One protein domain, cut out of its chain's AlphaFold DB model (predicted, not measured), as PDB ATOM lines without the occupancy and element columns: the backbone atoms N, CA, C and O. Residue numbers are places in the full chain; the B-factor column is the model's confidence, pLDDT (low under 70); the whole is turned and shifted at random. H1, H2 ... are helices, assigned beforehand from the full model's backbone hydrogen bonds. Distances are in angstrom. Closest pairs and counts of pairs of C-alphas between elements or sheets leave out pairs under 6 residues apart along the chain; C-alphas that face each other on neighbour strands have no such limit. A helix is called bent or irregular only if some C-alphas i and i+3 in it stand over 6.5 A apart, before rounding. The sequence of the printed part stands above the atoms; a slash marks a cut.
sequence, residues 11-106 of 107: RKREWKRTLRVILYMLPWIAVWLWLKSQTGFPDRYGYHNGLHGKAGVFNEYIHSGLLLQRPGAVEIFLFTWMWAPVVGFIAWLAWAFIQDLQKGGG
ATOM      1  N   ARG A  11     -72.371 -23.099 -11.582       84.19
ATOM      2  CA  ARG A  11     -71.594 -23.997 -12.446       84.19
ATOM      3  C   ARG A  11     -71.061 -23.322 -13.720       84.19
ATOM      4  O   ARG A  11     -69.903 -23.530 -14.069       84.19
ATOM      5  N   LYS A  12     -71.861 -22.517 -14.436       82.38
ATOM      6  CA  LYS A  12     -71.396 -21.759 -15.619       82.38
ATOM      7  C   LYS A  12     -70.316 -20.741 -15.230       82.38
ATOM      8  O   LYS A  12     -69.328 -20.600 -15.952       82.38
ATOM      9  N   ARG A  13     -70.460 -20.077 -14.077       84.25
ATOM     10  CA  ARG A  13     -69.465 -19.122 -13.556       84.25
ATOM     11  C   ARG A  13     -68.140 -19.809 -13.203       84.25
ATOM     12  O   ARG A  13     -67.083 -19.286 -13.561       84.25
ATOM     13  N   GLU A  14     -68.186 -20.977 -12.564       88.00
ATOM     14  CA  GLU A  14     -67.003 -21.805 -12.288       88.00
ATOM     15  C   GLU A  14     -66.311 -22.251 -13.578       88.00
ATOM     16  O   GLU A  14     -65.113 -22.020 -13.736       88.00
ATOM     17  N   TRP A  15     -67.061 -22.771 -14.555       91.56
ATOM     18  CA  TRP A  15     -66.506 -23.154 -15.857       91.56
ATOM     19  C   TRP A  15     -65.859 -21.978 -16.590       91.56
ATOM     20  O   TRP A  15     -64.731 -22.108 -17.058       91.56
ATOM     21  N   LYS A  16     -66.508 -20.807 -16.639       89.06
ATOM     22  CA  LYS A  16     -65.926 -19.584 -17.225       89.06
ATOM     23  C   LYS A  16     -64.647 -19.145 -16.503       89.06
ATOM     24  O   LYS A  16     -63.777 -18.533 -17.124       89.06
ATOM     25  N   ARG A  17     -64.528 -19.392 -15.195       88.44
ATOM     26  CA  ARG A  17     -63.316 -19.087 -14.419       88.44
ATOM     27  C   ARG A  17     -62.200 -20.072 -14.753       88.44
ATOM     28  O   ARG A  17     -61.101 -19.630 -15.075       88.44
ATOM     29  N   THR A  18     -62.494 -21.368 -14.765       90.00
ATOM     30  CA  THR A  18     -61.550 -22.421 -15.161       90.00
ATOM     31  C   THR A  18     -61.042 -22.205 -16.583       90.00
ATOM     32  O   THR A  18     -59.835 -22.228 -16.813       90.00
ATOM     33  N   LEU A  19     -61.937 -21.904 -17.528       93.12
ATOM     34  CA  LEU A  19     -61.570 -21.653 -18.921       93.12
ATOM     35  C   LEU A  19     -60.622 -20.456 -19.049       93.12
ATOM     36  O   LEU A  19     -59.637 -20.532 -19.772       93.12
ATOM     37  N   ARG A  20     -60.884 -19.372 -18.305       89.88
ATOM     38  CA  ARG A  20     -59.989 -18.207 -18.259       89.88
ATOM     39  C   ARG A  20     -58.607 -18.583 -17.744       89.88
ATOM     40  O   ARG A  20     -57.627 -18.208 -18.374       89.88
ATOM     41  N   VAL A  21     -58.516 -19.340 -16.650       88.12
ATOM     42  CA  VAL A  21     -57.220 -19.792 -16.107       88.12
ATOM     43  C   VAL A  21     -56.450 -20.612 -17.140       88.12
ATOM     44  O   VAL A  21     -55.272 -20.349 -17.363       88.12
ATOM     45  N   ILE A  22     -57.113 -21.553 -17.817       89.06
ATOM     46  CA  ILE A  22     -56.489 -22.352 -18.881       89.06
ATOM     47  C   ILE A  22     -55.987 -21.443 -20.008       89.06
ATOM     48  O   ILE A  22     -54.839 -21.569 -20.429       89.06
ATOM     49  N   LEU A  23     -56.812 -20.494 -20.458       91.25
ATOM     50  CA  LEU A  23     -56.448 -19.567 -21.528       91.25
ATOM     51  C   LEU A  23     -55.245 -18.686 -21.149       91.25
ATOM     52  O   LEU A  23     -54.381 -18.450 -21.985       91.25
ATOM     53  N   TYR A  24     -55.152 -18.253 -19.888       87.69
ATOM     54  CA  TYR A  24     -53.996 -17.514 -19.372       87.69
ATOM     55  C   TYR A  24     -52.723 -18.367 -19.286       87.69
ATOM     56  O   TYR A  24     -51.626 -17.842 -19.460       87.69
ATOM     57  N   MET A  25     -52.849 -19.674 -19.047       86.38
ATOM     58  CA  MET A  25     -51.707 -20.592 -18.967       86.38
ATOM     59  C   MET A  25     -51.161 -20.992 -20.345       86.38
ATOM     60  O   MET A  25     -49.984 -21.331 -20.459       86.38
ATOM     61  N   LEU A  26     -51.975 -20.948 -21.404       88.56
ATOM     62  CA  LEU A  26     -51.554 -21.381 -22.742       88.56
ATOM     63  C   LEU A  26     -50.344 -20.601 -23.293       88.56
ATOM     64  O   LEU A  26     -49.375 -21.255 -23.686       88.56
ATOM     65  N   PRO A  27     -50.322 -19.250 -23.292       89.31
ATOM     66  CA  PRO A  27     -49.148 -18.494 -23.727       89.31
ATOM     67  C   PRO A  27     -47.899 -18.835 -22.912       89.31
ATOM     68  O   PRO A  27     -46.810 -18.957 -23.466       89.31
ATOM     69  N   TRP A  28     -48.063 -19.044 -21.605       87.19
ATOM     70  CA  TRP A  28     -46.967 -19.396 -20.709       87.19
ATOM     71  C   TRP A  28     -46.307 -20.724 -21.089       87.19
ATOM     72  O   TRP A  28     -45.081 -20.806 -21.205       87.19
ATOM     73  N   ILE A  29     -47.129 -21.750 -21.323       86.94
ATOM     74  CA  ILE A  29     -46.683 -23.076 -21.759       86.94
ATOM     75  C   ILE A  29     -46.059 -22.993 -23.157       86.94
ATOM     76  O   ILE A  29     -45.024 -23.609 -23.392       86.94
ATOM     77  N   ALA A  30     -46.642 -22.213 -24.069       88.81
ATOM     78  CA  ALA A  30     -46.114 -22.047 -25.420       88.81
ATOM     79  C   ALA A  30     -44.706 -21.430 -25.416       88.81
ATOM     80  O   ALA A  30     -43.808 -21.960 -26.070       88.81
ATOM     81  N   VAL A  31     -44.487 -20.366 -24.633       89.25
ATOM     82  CA  VAL A  31     -43.159 -19.752 -24.460       89.25
ATOM     83  C   VAL A  31     -42.180 -20.749 -23.850       89.25
ATOM     84  O   VAL A  31     -41.058 -20.876 -24.332       89.25
ATOM     85  N   TRP A  32     -42.603 -21.507 -22.837       87.94
ATOM     86  CA  TRP A  32     -41.761 -22.527 -22.215       87.94
ATOM     87  C   TRP A  32     -41.325 -23.617 -23.208       87.94
ATOM     88  O   TRP A  32     -40.137 -23.927 -23.298       87.94
ATOM     89  N   LEU A  33     -42.255 -24.154 -24.004       87.31
ATOM     90  CA  LEU A  33     -41.954 -25.151 -25.038       87.31
ATOM     91  C   LEU A  33     -41.055 -24.584 -26.141       87.31
ATOM     92  O   LEU A  33     -40.138 -25.268 -26.599       87.31
ATOM     93  N   TRP A  34     -41.285 -23.335 -26.546       90.00
ATOM     94  CA  TRP A  34     -40.437 -22.647 -27.515       90.00
ATOM     95  C   TRP A  34     -39.009 -22.469 -26.987       90.00
ATOM     96  O   TRP A  34     -38.058 -22.823 -27.674       90.00
ATOM     97  N   LEU A  35     -38.830 -22.021 -25.745       87.50
ATOM     98  CA  LEU A  35     -37.505 -21.891 -25.132       87.50
ATOM     99  C   LEU A  35     -36.787 -23.237 -25.007       87.50
ATOM    100  O   LEU A  35     -35.588 -23.319 -25.272       87.50
ATOM    101  N   LYS A  36     -37.507 -24.305 -24.640       84.88
ATOM    102  CA  LYS A  36     -36.943 -25.662 -24.592       84.88
ATOM    103  C   LYS A  36     -36.438 -26.124 -25.956       84.88
ATOM    104  O   LYS A  36     -35.370 -26.732 -26.025       84.88
ATOM    105  N   SER A  37     -37.165 -25.819 -27.034       85.88
ATOM    106  CA  SER A  37     -36.728 -26.182 -28.387       85.88
ATOM    107  C   SER A  37     -35.454 -25.442 -28.805       85.88
ATOM    108  O   SER A  37     -34.635 -26.017 -29.514       85.88
ATOM    109  N   GLN A  38     -35.239 -24.213 -28.315       87.44
ATOM    110  CA  GLN A  38     -34.010 -23.450 -28.573       87.44
ATOM    111  C   GLN A  38     -32.806 -23.969 -27.778       87.44
ATOM    112  O   GLN A  38     -31.698 -24.051 -28.305       87.44
ATOM    113  N   THR A  39     -32.998 -24.318 -26.505       84.00
ATOM    114  CA  THR A  39     -31.895 -24.771 -25.640       84.00
ATOM    115  C   THR A  39     -31.540 -26.242 -25.857       84.00
ATOM    116  O   THR A  39     -30.425 -26.659 -25.530       84.00
ATOM    117  N   GLY A  40     -32.460 -27.036 -26.416       80.50
ATOM    118  CA  GLY A  40     -32.333 -28.492 -26.503       80.50
ATOM    119  C   GLY A  40     -32.416 -29.165 -25.131       80.50
ATOM    120  O   GLY A  40     -31.889 -30.259 -24.943       80.50
ATOM    121  N   PHE A  41     -33.007 -28.487 -24.144       80.81
ATOM    122  CA  PHE A  41     -33.174 -29.013 -22.795       80.81
ATOM    123  C   PHE A  41     -34.323 -30.040 -22.743       80.81
ATOM    124  O   PHE A  41     -35.413 -29.744 -23.248       80.81
ATOM    125  N   PRO A  42     -34.145 -31.197 -22.074       76.56
ATOM    126  CA  PRO A  42     -32.993 -31.581 -21.242       76.56
ATOM    127  C   PRO A  42     -31.893 -32.382 -21.968       76.56
ATOM    128  O   PRO A  42     -30.784 -32.501 -21.442       76.56
ATOM    129  N   ASP A  43     -32.149 -32.877 -23.179       79.31
ATOM    130  CA  ASP A  43     -31.294 -33.866 -23.854       79.31
ATOM    131  C   ASP A  43     -29.861 -33.363 -24.108       79.31
ATOM    132  O   ASP A  43     -28.886 -34.096 -23.916       79.31
ATOM    133  N   ARG A  44     -29.698 -32.075 -24.445       80.00
ATOM    134  CA  ARG A  44     -28.386 -31.432 -24.667       80.00
ATOM    135  C   ARG A  44     -27.504 -31.392 -23.413       80.00
ATOM    136  O   ARG A  44     -26.287 -31.235 -23.517       80.00
ATOM    137  N   TYR A  45     -28.106 -31.542 -22.240       78.19
ATOM    138  CA  TYR A  45     -27.422 -31.554 -20.947       78.19
ATOM    139  C   TYR A  45     -27.057 -32.976 -20.499       78.19
ATOM    140  O   TYR A  45     -26.705 -33.189 -19.344       78.19
ATOM    141  N   GLY A  46     -27.126 -33.955 -21.411       73.75
ATOM    142  CA  GLY A  46     -26.824 -35.358 -21.125       73.75
ATOM    143  C   GLY A  46     -27.942 -36.075 -20.373       73.75
ATOM    144  O   GLY A  46     -27.781 -37.234 -20.001       73.75
ATOM    145  N   TYR A  47     -29.081 -35.409 -20.171       72.50
ATOM    146  CA  TYR A  47     -30.224 -35.963 -19.467       72.50
ATOM    147  C   TYR A  47     -31.300 -36.382 -20.463       72.50
ATOM    148  O   TYR A  47     -32.136 -35.576 -20.863       72.50
ATOM    149  N   HIS A  48     -31.272 -37.653 -20.860       67.94
ATOM    150  CA  HIS A  48     -32.343 -38.237 -21.661       67.94
ATOM    151  C   HIS A  48     -33.485 -38.642 -20.742       67.94
ATOM    152  O   HIS A  48     -33.392 -39.606 -19.976       67.94
ATOM    153  N   ASN A  49     -34.580 -37.897 -20.816       64.94
ATOM    154  CA  ASN A  49     -35.770 -38.202 -20.044       64.94
ATOM    155  C   ASN A  49     -36.504 -39.371 -20.730       64.94
ATOM    156  O   ASN A  49     -37.368 -39.167 -21.576       64.94
ATOM    157  N   GLY A  50     -36.155 -40.614 -20.378       57.47
ATOM    158  CA  GLY A  50     -36.818 -41.826 -20.897       57.47
ATOM    159  C   GLY A  50     -38.286 -41.978 -20.461       57.47
ATOM    160  O   GLY A  50     -38.968 -42.919 -20.858       57.47
ATOM    161  N   LEU A  51     -38.781 -41.057 -19.630       59.81
ATOM    162  CA  LEU A  51     -40.159 -40.999 -19.157       59.81
ATOM    163  C   LEU A  51     -41.000 -40.114 -20.085       59.81
ATOM    164  O   LEU A  51     -41.056 -38.892 -19.935       59.81
ATOM    165  N   HIS A  52     -41.724 -40.737 -21.012       52.62
ATOM    166  CA  HIS A  52     -42.783 -40.066 -21.763       52.62
ATOM    167  C   HIS A  52     -44.028 -39.891 -20.870       52.62
ATOM    168  O   HIS A  52     -44.690 -40.865 -20.520       52.62
ATOM    169  N   GLY A  53     -44.362 -38.654 -20.475       51.59
ATOM    170  CA  GLY A  53     -45.623 -38.337 -19.784       51.59
ATOM    171  C   GLY A  53     -45.501 -37.386 -18.586       51.59
ATOM    172  O   GLY A  53     -44.570 -36.593 -18.494       51.59
ATOM    173  N   LYS A  54     -46.466 -37.459 -17.652       51.22
ATOM    174  CA  LYS A  54     -46.631 -36.533 -16.504       51.22
ATOM    175  C   LYS A  54     -45.408 -36.445 -15.577       51.22
ATOM    176  O   LYS A  54     -45.194 -35.407 -14.961       51.22
ATOM    177  N   ALA A  55     -44.601 -37.503 -15.502       59.28
ATOM    178  CA  ALA A  55     -43.355 -37.511 -14.735       59.28
ATOM    179  C   ALA A  55     -42.240 -36.685 -15.400       59.28
ATOM    180  O   ALA A  55     -41.352 -36.205 -14.705       59.28
ATOM    181  N   GLY A  56     -42.308 -36.462 -16.719       71.19
ATOM    182  CA  GLY A  56     -41.292 -35.730 -17.472       71.19
ATOM    183  C   GLY A  56     -41.152 -34.280 -17.014       71.19
ATOM    184  O   GLY A  56     -40.041 -33.840 -16.744       71.19
ATOM    185  N   VAL A  57     -42.270 -33.571 -16.822       76.75
ATOM    186  CA  VAL A  57     -42.267 -32.147 -16.430       76.75
ATOM    187  C   VAL A  57     -41.727 -31.940 -15.018       76.75
ATOM    188  O   VAL A  57     -40.908 -31.055 -14.797       76.75
ATOM    189  N   PHE A  58     -42.158 -32.757 -14.053       80.62
ATOM    190  CA  PHE A  58     -41.660 -32.649 -12.680       80.62
ATOM    191  C   PHE A  58     -40.169 -32.993 -12.601       80.62
ATOM    192  O   PHE A  58     -39.395 -32.300 -11.944       80.62
ATOM    193  N   ASN A  59     -39.754 -34.028 -13.330       80.56
ATOM    194  CA  ASN A  59     -38.365 -34.444 -13.390       80.56
ATOM    195  C   ASN A  59     -37.470 -33.380 -14.055       80.56
ATOM    196  O   ASN A  59     -36.393 -33.071 -13.549       80.56
ATOM    197  N   GLU A  60     -37.945 -32.747 -15.128       85.31
ATOM    198  CA  GLU A  60     -37.302 -31.576 -15.740       85.31
ATOM    199  C   GLU A  60     -37.186 -30.401 -14.769       85.31
ATOM    200  O   GLU A  60     -36.184 -29.690 -14.779       85.31
ATOM    201  N   TYR A  61     -38.189 -30.200 -13.914       86.69
ATOM    202  CA  TYR A  61     -38.183 -29.137 -12.913       86.69
ATOM    203  C   TYR A  61     -37.088 -29.350 -11.863       86.69
ATOM    204  O   TYR A  61     -36.340 -28.421 -11.557       86.69
ATOM    205  N   ILE A  62     -36.932 -30.583 -11.371       86.69
ATOM    206  CA  ILE A  62     -35.857 -30.964 -10.438       86.69
ATOM    207  C   ILE A  62     -34.480 -30.751 -11.076       86.69
ATOM    208  O   ILE A  62     -33.575 -30.215 -10.440       86.69
ATOM    209  N   HIS A  63     -34.332 -31.115 -12.350       87.62
ATOM    210  CA  HIS A  63     -33.068 -31.001 -13.079       87.62
ATOM    211  C   HIS A  63     -32.872 -29.635 -13.755       87.62
ATOM    212  O   HIS A  63     -31.894 -29.438 -14.476       87.62
ATOM    213  N   SER A  64     -33.750 -28.658 -13.505       89.38
ATOM    214  CA  SER A  64     -33.650 -27.314 -14.092       89.38
ATOM    215  C   SER A  64     -32.346 -26.600 -13.721       89.38
ATOM    216  O   SER A  64     -31.868 -25.774 -14.492       89.38
ATOM    217  N   GLY A  65     -31.702 -26.975 -12.607       89.00
ATOM    218  CA  GLY A  65     -30.377 -26.477 -12.222       89.00
ATOM    219  C   GLY A  65     -29.274 -26.758 -13.252       89.00
ATOM    220  O   GLY A  65     -28.282 -26.032 -13.289       89.00
ATOM    221  N   LEU A  66     -29.453 -27.741 -14.144       88.62
ATOM    222  CA  LEU A  66     -28.529 -27.993 -15.257       88.62
ATOM    223  C   LEU A  66     -28.441 -26.799 -16.223       88.62
ATOM    224  O   LEU A  66     -27.374 -26.553 -16.781       88.62
ATOM    225  N   LEU A  67     -29.511 -26.005 -16.358       88.31
ATOM    226  CA  LEU A  67     -29.515 -24.780 -17.170       88.31
ATOM    227  C   LEU A  67     -28.512 -23.738 -16.653       88.31
ATOM    228  O   LEU A  67     -27.985 -22.946 -17.429       88.31
ATOM    229  N   LEU A  68     -28.199 -23.760 -15.355       90.31
ATOM    230  CA  LEU A  68     -27.241 -22.837 -14.744       90.31
ATOM    231  C   LEU A  68     -25.782 -23.277 -14.936       90.31
ATOM    232  O   LEU A  68     -24.875 -22.474 -14.742       90.31
ATOM    233  N   GLN A  69     -25.535 -24.527 -15.339       87.69
ATOM    234  CA  GLN A  69     -24.177 -25.042 -15.559       87.69
ATOM    235  C   GLN A  69     -23.563 -24.556 -16.880       87.69
ATOM    236  O   GLN A  69     -22.343 -24.567 -17.035       87.69
ATOM    237  N   ARG A  70     -24.393 -24.124 -17.838       82.00
ATOM    238  CA  ARG A  70     -23.965 -23.504 -19.100       82.00
ATOM    239  C   ARG A  70     -24.762 -22.218 -19.324       82.00
ATOM    240  O   ARG A  70     -25.691 -22.221 -20.126       82.00
ATOM    241  N   PRO A  71     -24.440 -21.135 -18.596       77.06
ATOM    242  CA  PRO A  71     -25.288 -19.953 -18.528       77.06
ATOM    243  C   PRO A  71     -25.224 -19.137 -19.825       77.06
ATOM    244  O   PRO A  71     -24.437 -18.201 -19.959       77.06
ATOM    245  N   GLY A  72     -26.068 -19.492 -20.790       88.50
ATOM    246  CA  GLY A  72     -26.472 -18.604 -21.871       88.50
ATOM    247  C   GLY A  72     -27.704 -17.789 -21.474       88.50
ATOM    248  O   GLY A  72     -28.426 -18.114 -20.528       88.50
ATOM    249  N   ALA A  73     -27.955 -16.693 -22.193       92.25
ATOM    250  CA  ALA A  73     -29.092 -15.817 -21.901       92.25
ATOM    251  C   ALA A  73     -30.438 -16.560 -22.001       92.25
ATOM    252  O   ALA A  73     -31.333 -16.331 -21.189       92.25
ATOM    253  N   VAL A  74     -30.567 -17.478 -22.965       90.56
ATOM    254  CA  VAL A  74     -31.791 -18.261 -23.190       90.56
ATOM    255  C   VAL A  74     -31.994 -19.287 -22.074       90.56
ATOM    256  O   VAL A  74     -33.113 -19.474 -21.609       90.56
ATOM    257  N   GLU A  75     -30.922 -19.913 -21.596       89.94
ATOM    258  CA  GLU A  75     -30.920 -20.881 -20.501       89.94
ATOM    259  C   GLU A  75     -31.310 -20.239 -19.169       89.94
ATOM    260  O   GLU A  75     -32.166 -20.767 -18.457       89.94
ATOM    261  N   ILE A  76     -30.731 -19.074 -18.853       92.94
ATOM    262  CA  ILE A  76     -31.084 -18.293 -17.658       92.94
ATOM    263  C   ILE A  76     -32.547 -17.857 -17.734       92.94
ATOM    264  O   ILE A  76     -33.279 -17.949 -16.743       92.94
ATOM    265  N   PHE A  77     -32.991 -17.403 -18.907       92.56
ATOM    266  CA  PHE A  77     -34.377 -17.006 -19.104       92.56
ATOM    267  C   PHE A  77     -35.328 -18.194 -18.944       92.56
ATOM    268  O   PHE A  77     -36.310 -18.081 -18.219       92.56
ATOM    269  N   LEU A  78     -35.012 -19.352 -19.530       91.12
ATOM    270  CA  LEU A  78     -35.785 -20.583 -19.373       91.12
ATOM    271  C   LEU A  78     -35.859 -21.021 -17.906       91.12
ATOM    272  O   LEU A  78     -36.946 -21.329 -17.423       91.12
ATOM    273  N   PHE A  79     -34.737 -20.995 -17.184       92.88
ATOM    274  CA  PHE A  79     -34.705 -21.305 -15.756       92.88
ATOM    275  C   PHE A  79     -35.616 -20.358 -14.963       92.88
ATOM    276  O   PHE A  79     -36.485 -20.799 -14.211       92.88
ATOM    277  N   THR A  80     -35.468 -19.053 -15.181       92.75
ATOM    278  CA  THR A  80     -36.262 -18.027 -14.492       92.75
ATOM    279  C   THR A  80     -37.749 -18.173 -14.810       92.75
ATOM    280  O   THR A  80     -38.584 -18.132 -13.909       92.75
ATOM    281  N   TRP A  81     -38.084 -18.406 -16.082       91.19
ATOM    282  CA  TRP A  81     -39.449 -18.646 -16.534       91.19
ATOM    283  C   TRP A  81     -40.035 -19.897 -15.884       91.19
ATOM    284  O   TRP A  81     -41.159 -19.861 -15.411       91.19
ATOM    285  N   MET A  82     -39.285 -20.994 -15.763       90.56
ATOM    286  CA  MET A  82     -39.781 -22.187 -15.072       90.56
ATOM    287  C   MET A  82     -40.139 -21.894 -13.610       90.56
ATOM    288  O   MET A  82     -41.212 -22.305 -13.168       90.56
ATOM    289  N   TRP A  83     -39.291 -21.159 -12.885       92.38
ATOM    290  CA  TRP A  83     -39.428 -20.910 -11.442       92.38
ATOM    291  C   TRP A  83     -40.341 -19.741 -11.057       92.38
ATOM    292  O   TRP A  83     -40.824 -19.699  -9.922       92.38
ATOM    293  N   ALA A  84     -40.642 -18.825 -11.977       90.81
ATOM    294  CA  ALA A  84     -41.464 -17.644 -11.714       90.81
ATOM    295  C   ALA A  84     -42.816 -17.928 -11.015       90.81
ATOM    296  O   ALA A  84     -43.146 -17.193 -10.082       90.81
ATOM    297  N   PRO A  85     -43.587 -18.985 -11.354       88.31
ATOM    298  CA  PRO A  85     -44.854 -19.267 -10.681       88.31
ATOM    299  C   PRO A  85     -44.653 -19.714  -9.231       88.31
ATOM    300  O   PRO A  85     -45.413 -19.313  -8.353       88.31
ATOM    301  N   VAL A  86     -43.611 -20.510  -8.965       89.81
ATOM    302  CA  VAL A  86     -43.276 -20.984  -7.614       89.81
ATOM    303  C   VAL A  86     -42.816 -19.817  -6.749       89.81
ATOM    304  O   VAL A  86     -43.312 -19.646  -5.638       89.81
ATOM    305  N   VAL A  87     -41.932 -18.966  -7.276       92.81
ATOM    306  CA  VAL A  87     -41.473 -17.759  -6.575       92.81
ATOM    307  C   VAL A  87     -42.641 -16.811  -6.304       92.81
ATOM    308  O   VAL A  87     -42.785 -16.330  -5.182       92.81
ATOM    309  N   GLY A  88     -43.517 -16.590  -7.287       91.75
ATOM    310  CA  GLY A  88     -44.713 -15.766  -7.123       91.75
ATOM    311  C   GLY A  88     -45.666 -16.309  -6.056       91.75
ATOM    312  O   GLY A  88     -46.177 -15.543  -5.241       91.75
ATOM    313  N   PHE A  89     -45.864 -17.629  -6.009       91.81
ATOM    314  CA  PHE A  89     -46.693 -18.273  -4.992       91.81
ATOM    315  C   PHE A  89     -46.101 -18.133  -3.583       91.81
ATOM    316  O   PHE A  89     -46.814 -17.751  -2.658       91.81
ATOM    317  N   ILE A  90     -44.796 -18.369  -3.422       93.94
ATOM    318  CA  ILE A  90     -44.098 -18.190  -2.139       93.94
ATOM    319  C   ILE A  90     -44.162 -16.725  -1.687       93.94
ATOM    320  O   ILE A  90     -44.468 -16.456  -0.526       93.94
ATOM    321  N   ALA A  91     -43.929 -15.774  -2.596       93.75
ATOM    322  CA  ALA A  91     -44.013 -14.346  -2.299       93.75
ATOM    323  C   ALA A  91     -45.428 -13.933  -1.865       93.75
ATOM    324  O   ALA A  91     -45.583 -13.171  -0.911       93.75
ATOM    325  N   TRP A  92     -46.460 -14.471  -2.519       95.31
ATOM    326  CA  TRP A  92     -47.850 -14.244  -2.130       95.31
ATOM    327  C   TRP A  92     -48.159 -14.797  -0.732       95.31
ATOM    328  O   TRP A  92     -48.773 -14.091   0.066       95.31
ATOM    329  N   LEU A  93     -47.697 -16.010  -0.405       94.62
ATOM    330  CA  LEU A  93     -47.858 -16.587   0.935       94.62
ATOM    331  C   LEU A  93     -47.149 -15.754   2.007       94.62
ATOM    332  O   LEU A  93     -47.739 -15.470   3.049       94.62
ATOM    333  N   ALA A  94     -45.913 -15.327   1.744       94.38
ATOM    334  CA  ALA A  94     -45.162 -14.468   2.654       94.38
ATOM    335  C   ALA A  94     -45.888 -13.134   2.885       94.38
ATOM    336  O   ALA A  94     -46.040 -12.696   4.024       94.38
ATOM    337  N   TRP A  95     -46.398 -12.515   1.819       94.94
ATOM    338  CA  TRP A  95     -47.180 -11.286   1.915       94.94
ATOM    339  C   TRP A  95     -48.476 -11.481   2.713       94.94
ATOM    340  O   TRP A  95     -48.769 -10.681   3.601       94.94
ATOM    341  N   ALA A  96     -49.225 -12.556   2.453       92.62
ATOM    342  CA  ALA A  96     -50.453 -12.871   3.177       92.62
ATOM    343  C   ALA A  96     -50.195 -13.089   4.678       92.62
ATOM    344  O   ALA A  96     -50.943 -12.579   5.509       92.62
ATOM    345  N   PHE A  97     -49.107 -13.780   5.021       93.75
ATOM    346  CA  PHE A  97     -48.696 -14.000   6.406       93.75
ATOM    347  C   PHE A  97     -48.331 -12.691   7.122       93.75
ATOM    348  O   PHE A  97     -48.778 -12.452   8.242       93.75
ATOM    349  N   ILE A  98     -47.580 -11.800   6.467       93.94
ATOM    350  CA  ILE A  98     -47.233 -10.482   7.026       93.94
ATOM    351  C   ILE A  98     -48.496  -9.655   7.311       93.94
ATOM    352  O   ILE A  98     -48.599  -9.026   8.363       93.94
ATOM    353  N   GLN A  99     -49.466  -9.672   6.394       92.25
ATOM    354  CA  GLN A  99     -50.737  -8.960   6.559       92.25
ATOM    355  C   GLN A  99     -51.565  -9.494   7.735       92.25
ATOM    356  O   GLN A  99     -52.250  -8.720   8.403       92.25
ATOM    357  N   ASP A 100     -51.511 -10.799   7.995       90.88
ATOM    358  CA  ASP A 100     -52.203 -11.418   9.127       90.88
ATOM    359  C   ASP A 100     -51.589 -10.987  10.468       90.88
ATOM    360  O   ASP A 100     -52.296 -10.512  11.359       90.88
ATOM    361  N   LEU A 101     -50.254 -11.006  10.571       90.06
ATOM    362  CA  LEU A 101     -49.533 -10.532  11.759       90.06
ATOM    363  C   LEU A 101     -49.817  -9.055  12.075       90.06
ATOM    364  O   LEU A 101     -49.967  -8.688  13.241       90.06
ATOM    365  N   GLN A 102     -49.930  -8.209  11.049       88.25
ATOM    366  CA  GLN A 102     -50.259  -6.788  11.216       88.25
ATOM    367  C   GLN A 102     -51.673  -6.561  11.765       88.25
ATOM    368  O   GLN A 102     -51.896  -5.584  12.476       88.25
ATOM    369  N   LYS A 103     -52.625  -7.451  11.464       80.50
ATOM    370  CA  LYS A 103     -53.996  -7.373  11.991       80.50
ATOM    371  C   LYS A 103     -54.098  -7.893  13.424       80.50
ATOM    372  O   LYS A 103     -54.895  -7.367  14.192       80.50
ATOM    373  N   GLY A 104     -53.290  -8.891  13.786       66.56
ATOM    374  CA  GLY A 104     -53.266  -9.474  15.132       66.56
ATOM    375  C   GLY A 104     -52.541  -8.633  16.190       66.56
ATOM    376  O   GLY A 104     -52.887  -8.717  17.362       66.56
ATOM    377  N   GLY A 105     -51.563  -7.805  15.802       58.50
ATOM    378  CA  GLY A 105     -50.790  -6.954  16.725       58.50
ATOM    379  C   GLY A 105     -51.407  -5.585  17.051       58.50
ATOM    380  O   GLY A 105     -50.755  -4.776  17.706       58.50
ATOM    381  N   GLY A 106     -52.613  -5.297  16.551       53.78
ATOM    382  CA  GLY A 106     -53.331  -4.030  16.756       53.78
ATOM    383  C   GLY A 106     -54.492  -4.095  17.759       53.78
ATOM    384  O   GLY A 106     -55.308  -3.175  17.776       53.78
TER     385      GLY A 106
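This is residues 11 to 106 of the 107 residues of an uncharacterized protein of Novosphingobium sp. B1 (UniProt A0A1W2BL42). Two long bent helices, H3 and H1, make an open V: they meet through their arms H3a and H1b, and their other arms, H3b and H1a, spread away from each other. A third, irregular helix, H2, packs on H3a at the closed end of the V; residues 28 to 83, with H2, H3a and the unnamed residues 40 to 53 among them, make a small body, from which residues 11 to 27 and 84 to 106 stick out. The printed part has 96 residues with three named helices, in the order H1, H2, H3, and no named strand; the class is all helix. The whole is loose, with a radius of gyration of the C-alphas of 17.8 A, and spans 55 by 38 by 24 A.

The longest helix is H3, residues 73 to 104, assigned as one helix by its hydrogen bonds but bent: C-alphas 82 and 85 are 7.3 A apart. Its arms, H3a of residues 73 to 82 and H3b of residues 85 to 104, stand at a steep tilt of 50 degrees. H2, residues 54 to 68, touches H3a, with the C-alphas of Leu 67 and Glu 75 closest at 5.3 A. These two form a helical hairpin, opposite ways at a steep tilt of 41 degrees. H1, residues 11 to 39, was also assigned as one helix by its hydrogen bonds but is bent, with C-alphas 24 and 27 6.6 A apart; its arms, H1a of residues 11 to 24 and H1b of residues 27 to 39, stand at a shallow tilt of 28 degrees. H1b touches H3a, the closest C-alphas being those of Leu 35 and Leu 78 at 6.2 A. They run opposite ways at a tilt of 38 degrees, only just steep. H1a and H3b touch no helix, and H1b and H2 are apart. Every O i to N i+4 pair is within hydrogen-bond range in H1a, H1b, H3a and H3b; in H2, 6 of 11 are.

H3a begins at C-alpha 73, (-29.092, -15.817, -21.901), and measures 14.2 A; H3b measures 28.9 A and ends at C-alpha 104, (-53.266, -9.474, 15.132). H2 measures 23.8 A and is irregular: C-alphas 62 and 65 are 7.3 A apart. H1a begins at C-alpha 11, (-71.594, -23.997, -12.446), and measures 20.0 A; H1b measures 18.5 A.

The C-alphas farthest apart are those of Gly 46 and Gly 106, 55.8 A. Without the stretches that stand free, the body has 56 residues and spans 28 by 25 by 18 A. The link from H1 to H2, 14 residues, is long; that from H2 to H3, 4 residues, is tight. The printed part has no cut. The mean pLDDT of the printed part is 84.3, and residues 48 to 55 and 104 to 106 are under 70.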